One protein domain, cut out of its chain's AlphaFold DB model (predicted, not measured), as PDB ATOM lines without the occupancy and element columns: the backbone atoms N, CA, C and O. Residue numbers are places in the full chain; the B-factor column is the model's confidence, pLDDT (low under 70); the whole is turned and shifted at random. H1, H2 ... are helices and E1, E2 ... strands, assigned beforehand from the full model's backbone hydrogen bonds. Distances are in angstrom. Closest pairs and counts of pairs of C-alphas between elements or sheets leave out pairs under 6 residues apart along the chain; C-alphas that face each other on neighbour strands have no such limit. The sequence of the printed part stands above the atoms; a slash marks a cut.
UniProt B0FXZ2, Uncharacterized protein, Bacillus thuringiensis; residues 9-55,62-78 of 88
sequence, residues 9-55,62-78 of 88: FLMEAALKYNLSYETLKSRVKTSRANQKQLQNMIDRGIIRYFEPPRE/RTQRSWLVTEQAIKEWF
ATOM      1  N   PHE A   9       9.626 -39.495  26.336       91.38
ATOM      2  CA  PHE A   9       9.738 -38.598  25.190       91.38
ATOM      3  C   PHE A   9       8.555 -38.790  24.237       91.38
ATOM      4  O   PHE A   9       7.964 -39.866  24.158       91.38
ATOM      5  N   LEU A  10       8.237 -37.769  23.435       91.69
ATOM      6  CA  LEU A  10       7.188 -37.897  22.413       91.69
ATOM      7  C   LEU A  10       7.437 -39.062  21.443       91.69
ATOM      8  O   LEU A  10       6.481 -39.670  20.978       91.69
ATOM      9  N   MET A  11       8.698 -39.382  21.131       90.12
ATOM     10  CA  MET A  11       9.033 -40.548  20.304       90.12
ATOM     11  C   MET A  11       8.723 -41.869  21.010       90.12
ATOM     12  O   MET A  11       8.173 -42.775  20.394       90.12
ATOM     13  N   GLU A  12       9.016 -41.975  22.304       89.75
ATOM     14  CA  GLU A  12       8.681 -43.167  23.084       89.75
ATOM     15  C   GLU A  12       7.165 -43.336  23.210       89.75
ATOM     16  O   GLU A  12       6.646 -44.428  22.996       89.75
ATOM     17  N   ALA A  13       6.439 -42.245  23.471       90.94
ATOM     18  CA  ALA A  13       4.980 -42.255  23.484       90.94
ATOM     19  C   ALA A  13       4.392 -42.634  22.113       90.94
ATOM     20  O   ALA A  13       3.427 -43.391  22.052       90.94
ATOM     21  N   ALA A  14       4.978 -42.146  21.015       91.44
ATOM     22  CA  ALA A  14       4.559 -42.499  19.658       91.44
ATOM     23  C   ALA A  14       4.624 -44.018  19.442       91.44
ATOM     24  O   ALA A  14       3.635 -44.629  19.044       91.44
ATOM     25  N   LEU A  15       5.761 -44.626  19.791       90.00
ATOM     26  CA  LEU A  15       5.968 -46.069  19.674       90.00
ATOM     27  C   LEU A  15       5.044 -46.857  20.610       90.00
ATOM     28  O   LEU A  15       4.417 -47.822  20.184       90.00
ATOM     29  N   LYS A  16       4.915 -46.428  21.870       89.19
ATOM     30  CA  LYS A  16       4.126 -47.133  22.890       89.19
ATOM     31  C   LYS A  16       2.624 -47.153  22.586       89.19
ATOM     32  O   LYS A  16       1.968 -48.152  22.858       89.19
ATOM     33  N   TYR A  17       2.079 -46.063  22.045       87.75
ATOM     34  CA  TYR A  17       0.641 -45.908  21.781       87.75
ATOM     35  C   TYR A  17       0.280 -46.023  20.294       87.75
ATOM     36  O   TYR A  17      -0.838 -45.679  19.910       87.75
ATOM     37  N   ASN A  18       1.221 -46.467  19.453       89.19
ATOM     38  CA  ASN A  18       1.053 -46.561  18.002       89.19
ATOM     39  C   ASN A  18       0.519 -45.251  17.372       89.19
ATOM     40  O   ASN A  18      -0.357 -45.250  16.508       89.19
ATOM     41  N   LEU A  19       1.022 -44.112  17.854       90.12
ATOM     42  CA  LEU A  19       0.687 -42.774  17.368       90.12
ATOM     43  C   LEU A  19       1.818 -42.248  16.491       90.12
ATOM     44  O   LEU A  19       2.989 -42.504  16.755       90.12
ATOM     45  N   SER A  20       1.499 -41.428  15.489       91.25
ATOM     46  CA  SER A  20       2.557 -40.745  14.743       91.25
ATOM     47  C   SER A  20       3.249 -39.696  15.626       91.25
ATOM     48  O   SER A  20       2.607 -38.981  16.407       91.25
ATOM     49  N   TYR A  21       4.567 -39.553  15.471       90.69
ATOM     50  CA  TYR A  21       5.321 -38.503  16.158       90.69
ATOM     51  C   TYR A  21       4.775 -37.103  15.833       90.69
ATOM     52  O   TYR A  21       4.710 -36.239  16.708       90.69
ATOM     53  N   GLU A  22       4.324 -36.877  14.596       90.56
ATOM     54  CA  GLU A  22       3.734 -35.602  14.178       90.56
ATOM     55  C   GLU A  22       2.417 -35.300  14.898       90.56
ATOM     56  O   GLU A  22       2.194 -34.165  15.328       90.56
ATOM     57  N   THR A  23       1.582 -36.321  15.111       91.12
ATOM     58  CA  THR A  23       0.344 -36.214  15.891       91.12
ATOM     59  C   THR A  23       0.645 -35.736  17.310       91.12
ATOM     60  O   THR A  23       0.032 -34.773  17.771       91.12
ATOM     61  N   LEU A  24       1.633 -36.329  17.982       90.88
ATOM     62  CA  LEU A  24       2.036 -35.913  19.330       90.88
ATOM     63  C   LEU A  24       2.685 -34.524  19.346       90.88
ATOM     64  O   LEU A  24       2.355 -33.681  20.181       90.88
ATOM     65  N   LYS A  25       3.541 -34.231  18.364       90.69
ATOM     66  CA  LYS A  25       4.165 -32.915  18.187       90.69
ATOM     67  C   LYS A  25       3.131 -31.804  17.987       90.69
ATOM     68  O   LYS A  25       3.331 -30.688  18.463       90.69
ATOM     69  N   SER A  26       2.015 -32.092  17.316       90.06
ATOM     70  CA  SER A  26       0.926 -31.127  17.126       90.06
ATOM     71  C   SER A  26       0.269 -30.710  18.451       90.06
ATOM     72  O   SER A  26      -0.115 -29.551  18.599       90.06
ATOM     73  N   ARG A  27       0.213 -31.617  19.439       89.69
ATOM     74  CA  ARG A  27      -0.410 -31.386  20.754       89.69
ATOM     75  C   ARG A  27       0.432 -30.532  21.690       89.69
ATOM     76  O   ARG A  27      -0.117 -29.822  22.524       89.69
ATOM     77  N   VAL A  28       1.748 -30.545  21.518       87.69
ATOM     78  CA  VAL A  28       2.670 -29.689  22.282       87.69
ATOM     79  C   VAL A  28       3.000 -28.375  21.570       87.69
ATOM     80  O   VAL A  28       3.684 -27.510  22.117       87.69
ATOM     81  N   LYS A  29       2.532 -28.194  20.331       84.06
ATOM     82  CA  LYS A  29       2.732 -26.952  19.588       84.06
ATOM     83  C   LYS A  29       1.813 -25.873  20.153       84.06
ATOM     84  O   LYS A  29       0.588 -25.976  20.075       84.06
ATOM     85  N   THR A  30       2.409 -24.807  20.677       76.00
ATOM     86  CA  THR A  30       1.666 -23.653  21.183       76.00
ATOM     87  C   THR A  30       0.907 -22.988  20.033       76.00
ATOM     88  O   THR A  30       1.496 -22.401  19.128       76.00
ATOM     89  N   SER A  31      -0.417 -23.116  20.053       76.31
ATOM     90  CA  SER A  31      -1.355 -22.425  19.167       76.31
ATOM     91  C   SER A  31      -2.402 -21.731  20.030       76.31
ATOM     92  O   SER A  31      -2.676 -22.197  21.136       76.31
ATOM     93  N   ARG A  32      -3.024 -20.656  19.528       74.94
ATOM     94  CA  ARG A  32      -4.036 -19.882  20.276       74.94
ATOM     95  C   ARG A  32      -5.160 -20.764  20.836       74.94
ATOM     96  O   ARG A  32      -5.600 -20.542  21.954       74.94
ATOM     97  N   ALA A  33      -5.567 -21.794  20.094       77.50
ATOM     98  CA  ALA A  33      -6.627 -22.717  20.506       77.50
ATOM     99  C   ALA A  33      -6.201 -23.722  21.598       77.50
ATOM    100  O   ALA A  33      -7.028 -24.148  22.394       77.50
ATOM    101  N   ASN A  34      -4.919 -24.096  21.653       84.00
ATOM    102  CA  ASN A  34      -4.412 -25.164  22.530       84.00
ATOM    103  C   ASN A  34      -3.600 -24.629  23.725       84.00
ATOM    104  O   ASN A  34      -3.236 -25.372  24.629       84.00
ATOM    105  N   GLN A  35      -3.308 -23.328  23.758       86.50
ATOM    106  CA  GLN A  35      -2.445 -22.722  24.772       86.50
ATOM    107  C   GLN A  35      -2.961 -22.941  26.200       86.50
ATOM    108  O   GLN A  35      -2.179 -23.287  27.080       86.50
ATOM    109  N   LYS A  36      -4.272 -22.786  26.428       87.88
ATOM    110  CA  LYS A  36      -4.876 -22.961  27.758       87.88
ATOM    111  C   LYS A  36      -4.814 -24.415  28.236       87.88
ATOM    112  O   LYS A  36      -4.503 -24.652  29.398       87.88
ATOM    113  N   GLN A  37      -5.079 -25.373  27.342       89.75
ATOM    114  CA  GLN A  37      -4.989 -26.800  27.658       89.75
ATOM    115  C   GLN A  37      -3.537 -27.190  27.940       89.75
ATOM    116  O   GLN A  37      -3.251 -27.743  28.994       89.75
ATOM    117  N   LEU A  38      -2.612 -26.827  27.049       90.25
ATOM    118  CA  LEU A  38      -1.192 -27.135  27.204       90.25
ATOM    119  C   LEU A  38      -0.617 -26.561  28.507       90.25
ATOM    120  O   LEU A  38       0.089 -27.269  29.216       90.25
ATOM    121  N   GLN A  39      -0.959 -25.315  28.850       90.38
ATOM    122  CA  GLN A  39      -0.522 -24.701  30.104       90.38
ATOM    123  C   GLN A  39      -1.082 -25.446  31.320       90.38
ATOM    124  O   GLN A  39      -0.324 -25.782  32.220       90.38
ATOM    125  N   ASN A  40      -2.373 -25.796  31.317       91.75
ATOM    126  CA  ASN A  40      -2.978 -26.575  32.400       91.75
ATOM    127  C   ASN A  40      -2.283 -27.936  32.600       91.75
ATOM    128  O   ASN A  40      -2.048 -28.353  33.729       91.75
ATOM    129  N   MET A  41      -1.911 -28.611  31.511       91.81
ATOM    130  CA  MET A  41      -1.189 -29.884  31.566       91.81
ATOM    131  C   MET A  41       0.250 -29.729  32.089       91.81
ATOM    132  O   MET A  41       0.753 -30.625  32.767       91.81
ATOM    133  N   ILE A  42       0.903 -28.597  31.806       90.94
ATOM    134  CA  ILE A  42       2.215 -28.249  32.374       90.94
ATOM    135  C   ILE A  42       2.091 -27.965  33.876       90.94
ATOM    136  O   ILE A  42       2.854 -28.527  34.657       90.94
ATOM    137  N   ASP A  43       1.110 -27.156  34.289       91.00
ATOM    138  CA  ASP A  43       0.841 -26.822  35.698       91.00
ATOM    139  C   ASP A  43       0.533 -28.064  36.542       91.00
ATOM    140  O   ASP A  43       0.998 -28.203  37.670       91.00
ATOM    141  N   ARG A  44      -0.204 -29.019  35.968       89.88
ATOM    142  CA  ARG A  44      -0.486 -30.318  36.596       89.88
ATOM    143  C   ARG A  44       0.717 -31.255  36.618       89.88
ATOM    144  O   ARG A  44       0.647 -32.314  37.229       89.88
ATOM    145  N   GLY A  45       1.797 -30.898  35.931       90.12
ATOM    146  CA  GLY A  45       3.006 -31.699  35.848       90.12
ATOM    147  C   GLY A  45       2.894 -32.911  34.926       90.12
ATOM    148  O   GLY A  45       3.842 -33.680  34.862       90.12
ATOM    149  N   ILE A  46       1.815 -33.085  34.162       90.94
ATOM    150  CA  ILE A  46       1.652 -34.250  33.273       90.94
ATOM    151  C   ILE A  46       2.398 -34.089  31.937       90.94
ATOM    152  O   ILE A  46       2.588 -35.069  31.211       90.94
ATOM    153  N   ILE A  47       2.860 -32.870  31.629       91.44
ATOM    154  CA  ILE A  47       3.736 -32.530  30.499       91.44
ATOM    155  C   ILE A  47       4.883 -31.652  30.992       91.44
ATOM    156  O   ILE A  47       4.685 -30.754  31.807       91.44
ATOM    157  N   ARG A  48       6.081 -31.862  30.446       90.69
ATOM    158  CA  ARG A  48       7.240 -30.985  30.636       90.69
ATOM    159  C   ARG A  48       7.950 -30.739  29.314       90.69
ATOM    160  O   ARG A  48       7.828 -31.516  28.371       90.69
ATOM    161  N   TYR A  49       8.719 -29.663  29.251       89.56
ATOM    162  CA  TYR A  49       9.643 -29.438  28.152       89.56
ATOM    163  C   TYR A  49      10.999 -28.990  28.670       89.56
ATOM    164  O   TYR A  49      11.110 -28.351  29.712       89.56
ATOM    165  N   PHE A  50      12.023 -29.323  27.900       85.38
ATOM    166  CA  PHE A  50      13.373 -28.835  28.071       85.38
ATOM    167  C   PHE A  50      13.694 -27.889  26.915       85.38
ATOM    168  O   PHE A  50      13.575 -28.257  25.743       85.38
ATOM    169  N   GLU A  51      14.073 -26.658  27.249       82.31
ATOM    170  CA  GLU A  51      14.606 -25.686  26.301       82.31
ATOM    171  C   GLU A  51      16.090 -25.479  26.631       82.31
ATOM    172  O   GLU A  51      16.394 -24.985  27.718       82.31
ATOM    173  N   PRO A  52      17.025 -25.889  25.752       77.56
ATOM    174  CA  PRO A  52      18.437 -25.641  25.992       77.56
ATOM    175  C   PRO A  52      18.721 -24.130  26.007       77.56
ATOM    176  O   PRO A  52      18.047 -23.372  25.296       77.56
ATOM    177  N   PRO A  53      19.715 -23.681  26.794       74.75
ATOM    178  CA  PRO A  53      20.062 -22.269  26.883       74.75
ATOM    179  C   PRO A  53      20.414 -21.725  25.496       74.75
ATOM    180  O   PRO A  53      21.148 -22.352  24.729       74.75
ATOM    181  N   ARG A  54      19.874 -20.550  25.163       66.25
ATOM    182  CA  ARG A  54      20.240 -19.845  23.932       66.25
ATOM    183  C   ARG A  54      21.670 -19.331  24.086       66.25
ATOM    184  O   ARG A  54      21.912 -18.430  24.882       66.25
ATOM    185  N   GLU A  55      22.614 -19.897  23.340       66.50
ATOM    186  CA  GLU A  55      23.953 -19.318  23.218       66.50
ATOM    187  C   GLU A  55      23.839 -17.934  22.560       66.50
ATOM    188  O   GLU A  55      23.323 -17.816  21.450       66.50
ATOM    189  N   ARG A  62      16.832 -22.388  15.475       58.44
ATOM    190  CA  ARG A  62      15.523 -22.754  16.012       58.44
ATOM    191  C   ARG A  62      15.732 -23.741  17.163       58.44
ATOM    192  O   ARG A  62      15.979 -24.919  16.924       58.44
ATOM    193  N   THR A  63      15.679 -23.249  18.398       59.31
ATOM    194  CA  THR A  63      15.855 -24.058  19.603       59.31
ATOM    195  C   THR A  63      14.769 -25.131  19.612       59.31
ATOM    196  O   THR A  63      13.583 -24.824  19.743       59.31
ATOM    197  N   GLN A  64      15.147 -26.387  19.376       67.81
ATOM    198  CA  GLN A  64      14.202 -27.493  19.440       67.81
ATOM    199  C   GLN A  64      13.928 -27.790  20.913       67.81
ATOM    200  O   GLN A  64      14.825 -28.190  21.648       67.81
ATOM    201  N   ARG A  65      12.687 -27.552  21.343       80.88
ATOM    202  CA  ARG A  65      12.218 -27.970  22.665       80.88
ATOM    203  C   ARG A  65      12.017 -29.478  22.660       80.88
ATOM    204  O   ARG A  65      11.275 -29.985  21.815       80.88
ATOM    205  N   SER A  66      12.630 -30.164  23.613       85.94
ATOM    206  CA  SER A  66      12.369 -31.581  23.857       85.94
ATOM    207  C   SER A  66      11.188 -31.697  24.805       85.94
ATOM    208  O   SER A  66      11.231 -31.159  25.907       85.94
ATOM    209  N   TRP A  67      10.127 -32.371  24.373       91.56
ATOM    210  CA  TRP A  67       8.905 -32.532  25.158       91.56
ATOM    211  C   TRP A  67       8.847 -33.913  25.803       91.56
ATOM    212  O   TRP A  67       9.170 -34.924  25.177       91.56
ATOM    213  N   LEU A  68       8.401 -33.916  27.050       91.81
ATOM    214  CA  LEU A  68       8.225 -35.068  27.916       91.81
ATOM    215  C   LEU A  68       6.755 -35.134  28.313       91.81
ATOM    216  O   LEU A  68       6.169 -34.129  28.719       91.81
ATOM    217  N   VAL A  69       6.158 -36.310  28.195       92.81
ATOM    218  CA  VAL A  69       4.734 -36.531  28.461       92.81
ATOM    219  C   VAL A  69       4.562 -37.732  29.375       92.81
ATOM    220  O   VAL A  69       5.374 -38.652  29.361       92.81
ATOM    221  N   THR A  70       3.521 -37.717  30.191       92.19
ATOM    222  CA  THR A  70       3.108 -38.870  31.001       92.19
ATOM    223  C   THR A  70       2.032 -39.674  30.274       92.19
ATOM    224  O   THR A  70       1.425 -39.212  29.303       92.19
ATOM    225  N   GLU A  71       1.729 -40.871  30.775       89.75
ATOM    226  CA  GLU A  71       0.585 -41.656  30.292       89.75
ATOM    227  C   GLU A  71      -0.741 -40.903  30.460       89.75
ATOM    228  O   GLU A  71      -1.629 -41.016  29.615       89.75
ATOM    229  N   GLN A  72      -0.870 -40.097  31.520       90.31
ATOM    230  CA  GLN A  72      -2.051 -39.270  31.756       90.31
ATOM    231  C   GLN A  72      -2.251 -38.233  30.646       90.31
ATOM    232  O   GLN A  72      -3.369 -38.068  30.162       90.31
ATOM    233  N   ALA A  73      -1.174 -37.595  30.177       91.38
ATOM    234  CA  ALA A  73      -1.259 -36.654  29.063       91.38
ATOM    235  C   ALA A  73      -1.754 -37.326  27.771       91.38
ATOM    236  O   ALA A  73      -2.586 -36.763  27.060       91.38
ATOM    237  N   ILE A  74      -1.296 -38.551  27.492       91.12
ATOM    238  CA  ILE A  74      -1.767 -39.319  26.333       91.12
ATOM    239  C   ILE A  74      -3.245 -39.681  26.468       91.12
ATOM    240  O   ILE A  74      -3.995 -39.483  25.514       91.12
ATOM    241  N   LYS A  75      -3.681 -40.145  27.646       89.81
ATOM    242  CA  LYS A  75      -5.094 -40.458  27.914       89.81
ATOM    243  C   LYS A  75      -6.003 -39.242  27.720       89.81
ATOM    244  O   LYS A  75      -7.099 -39.386  27.195       89.81
ATOM    245  N   GLU A  76      -5.552 -38.047  28.094       90.75
ATOM    246  CA  GLU A  76      -6.335 -36.819  27.900       90.75
ATOM    247  C   GLU A  76      -6.420 -36.374  26.440       90.75
ATOM    248  O   GLU A  76      -7.458 -35.887  25.997       90.75
ATOM    249  N   TRP A  77      -5.346 -36.542  25.670       89.88
ATOM    250  CA  TRP A  77      -5.357 -36.189  24.250       89.88
ATOM    251  C   TRP A  77      -6.034 -37.231  23.363       89.88
ATOM    252  O   TRP A  77      -6.587 -36.876  22.319       89.88
ATOM    253  N   PHE A  78      -5.951 -38.501  23.750       89.50
ATOM    254  CA  PHE A  78      -6.408 -39.648  22.975       89.50
ATOM    255  C   PHE A  78      -7.135 -40.645  23.892       89.50
ATOM    256  O   PHE A  78      -6.651 -41.760  24.091       89.50
TER     257      PHE A  78
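AT A GLANCE: This is residues 9 to 55 and 62 to 78 of the 88 residues of an uncharacterized protein of Bacillus thuringiensis (UniProt B0FXZ2). Four short helices and a two-stranded antiparallel ribbon, E1 and E2, ring a small core: H1, H2 and H3 follow one another round it, the ribbon closes the side between H1 and H3, and H4 caps one end. Residues 52 to 55 reach away toward the cut. The 64 printed residues run H1 H2 H3 E1 E2 H4, mixed in class, compact, with radius of gyration of the C-alphas 11.7 A and spans 36 by 24 by 20 A.

IN THESE COORDINATES: H1, residues 10 to 16, begins at C-alpha 10 (7.188, -37.897, 22.413). H2 is residues 21 to 28, 11.1 A; H3 is 35 to 43, 12.1 A. E1 is 47 to 50, E2 66 to 69. H4, 71 to 77, ends at C-alpha 77 (-5.357, -36.189, 24.250).

HOW THE PARTS SIT: H1 touches H2, closest C-alphas Ala 14 and Tyr 21, 5.4 A, at a steep tilt of 53 degrees. H3 and H4 are close but not clearly touching, closest C-alphas Met 41 and Ala 73, 7.2 A. Across E1 and E2, N 48 and O 68 are 2.9 A apart. Every O i to N i+4 pair is within hydrogen-bond range in H1, H3 and H4; in H2, 3 of 4.

THE WHOLE: Residues 56 to 61 are not printed; C-alphas 55 and 62 are 11.6 A apart. Of the links printed whole, none is long. pLDDT is under 70 at 54 to 55 and 62 to 64.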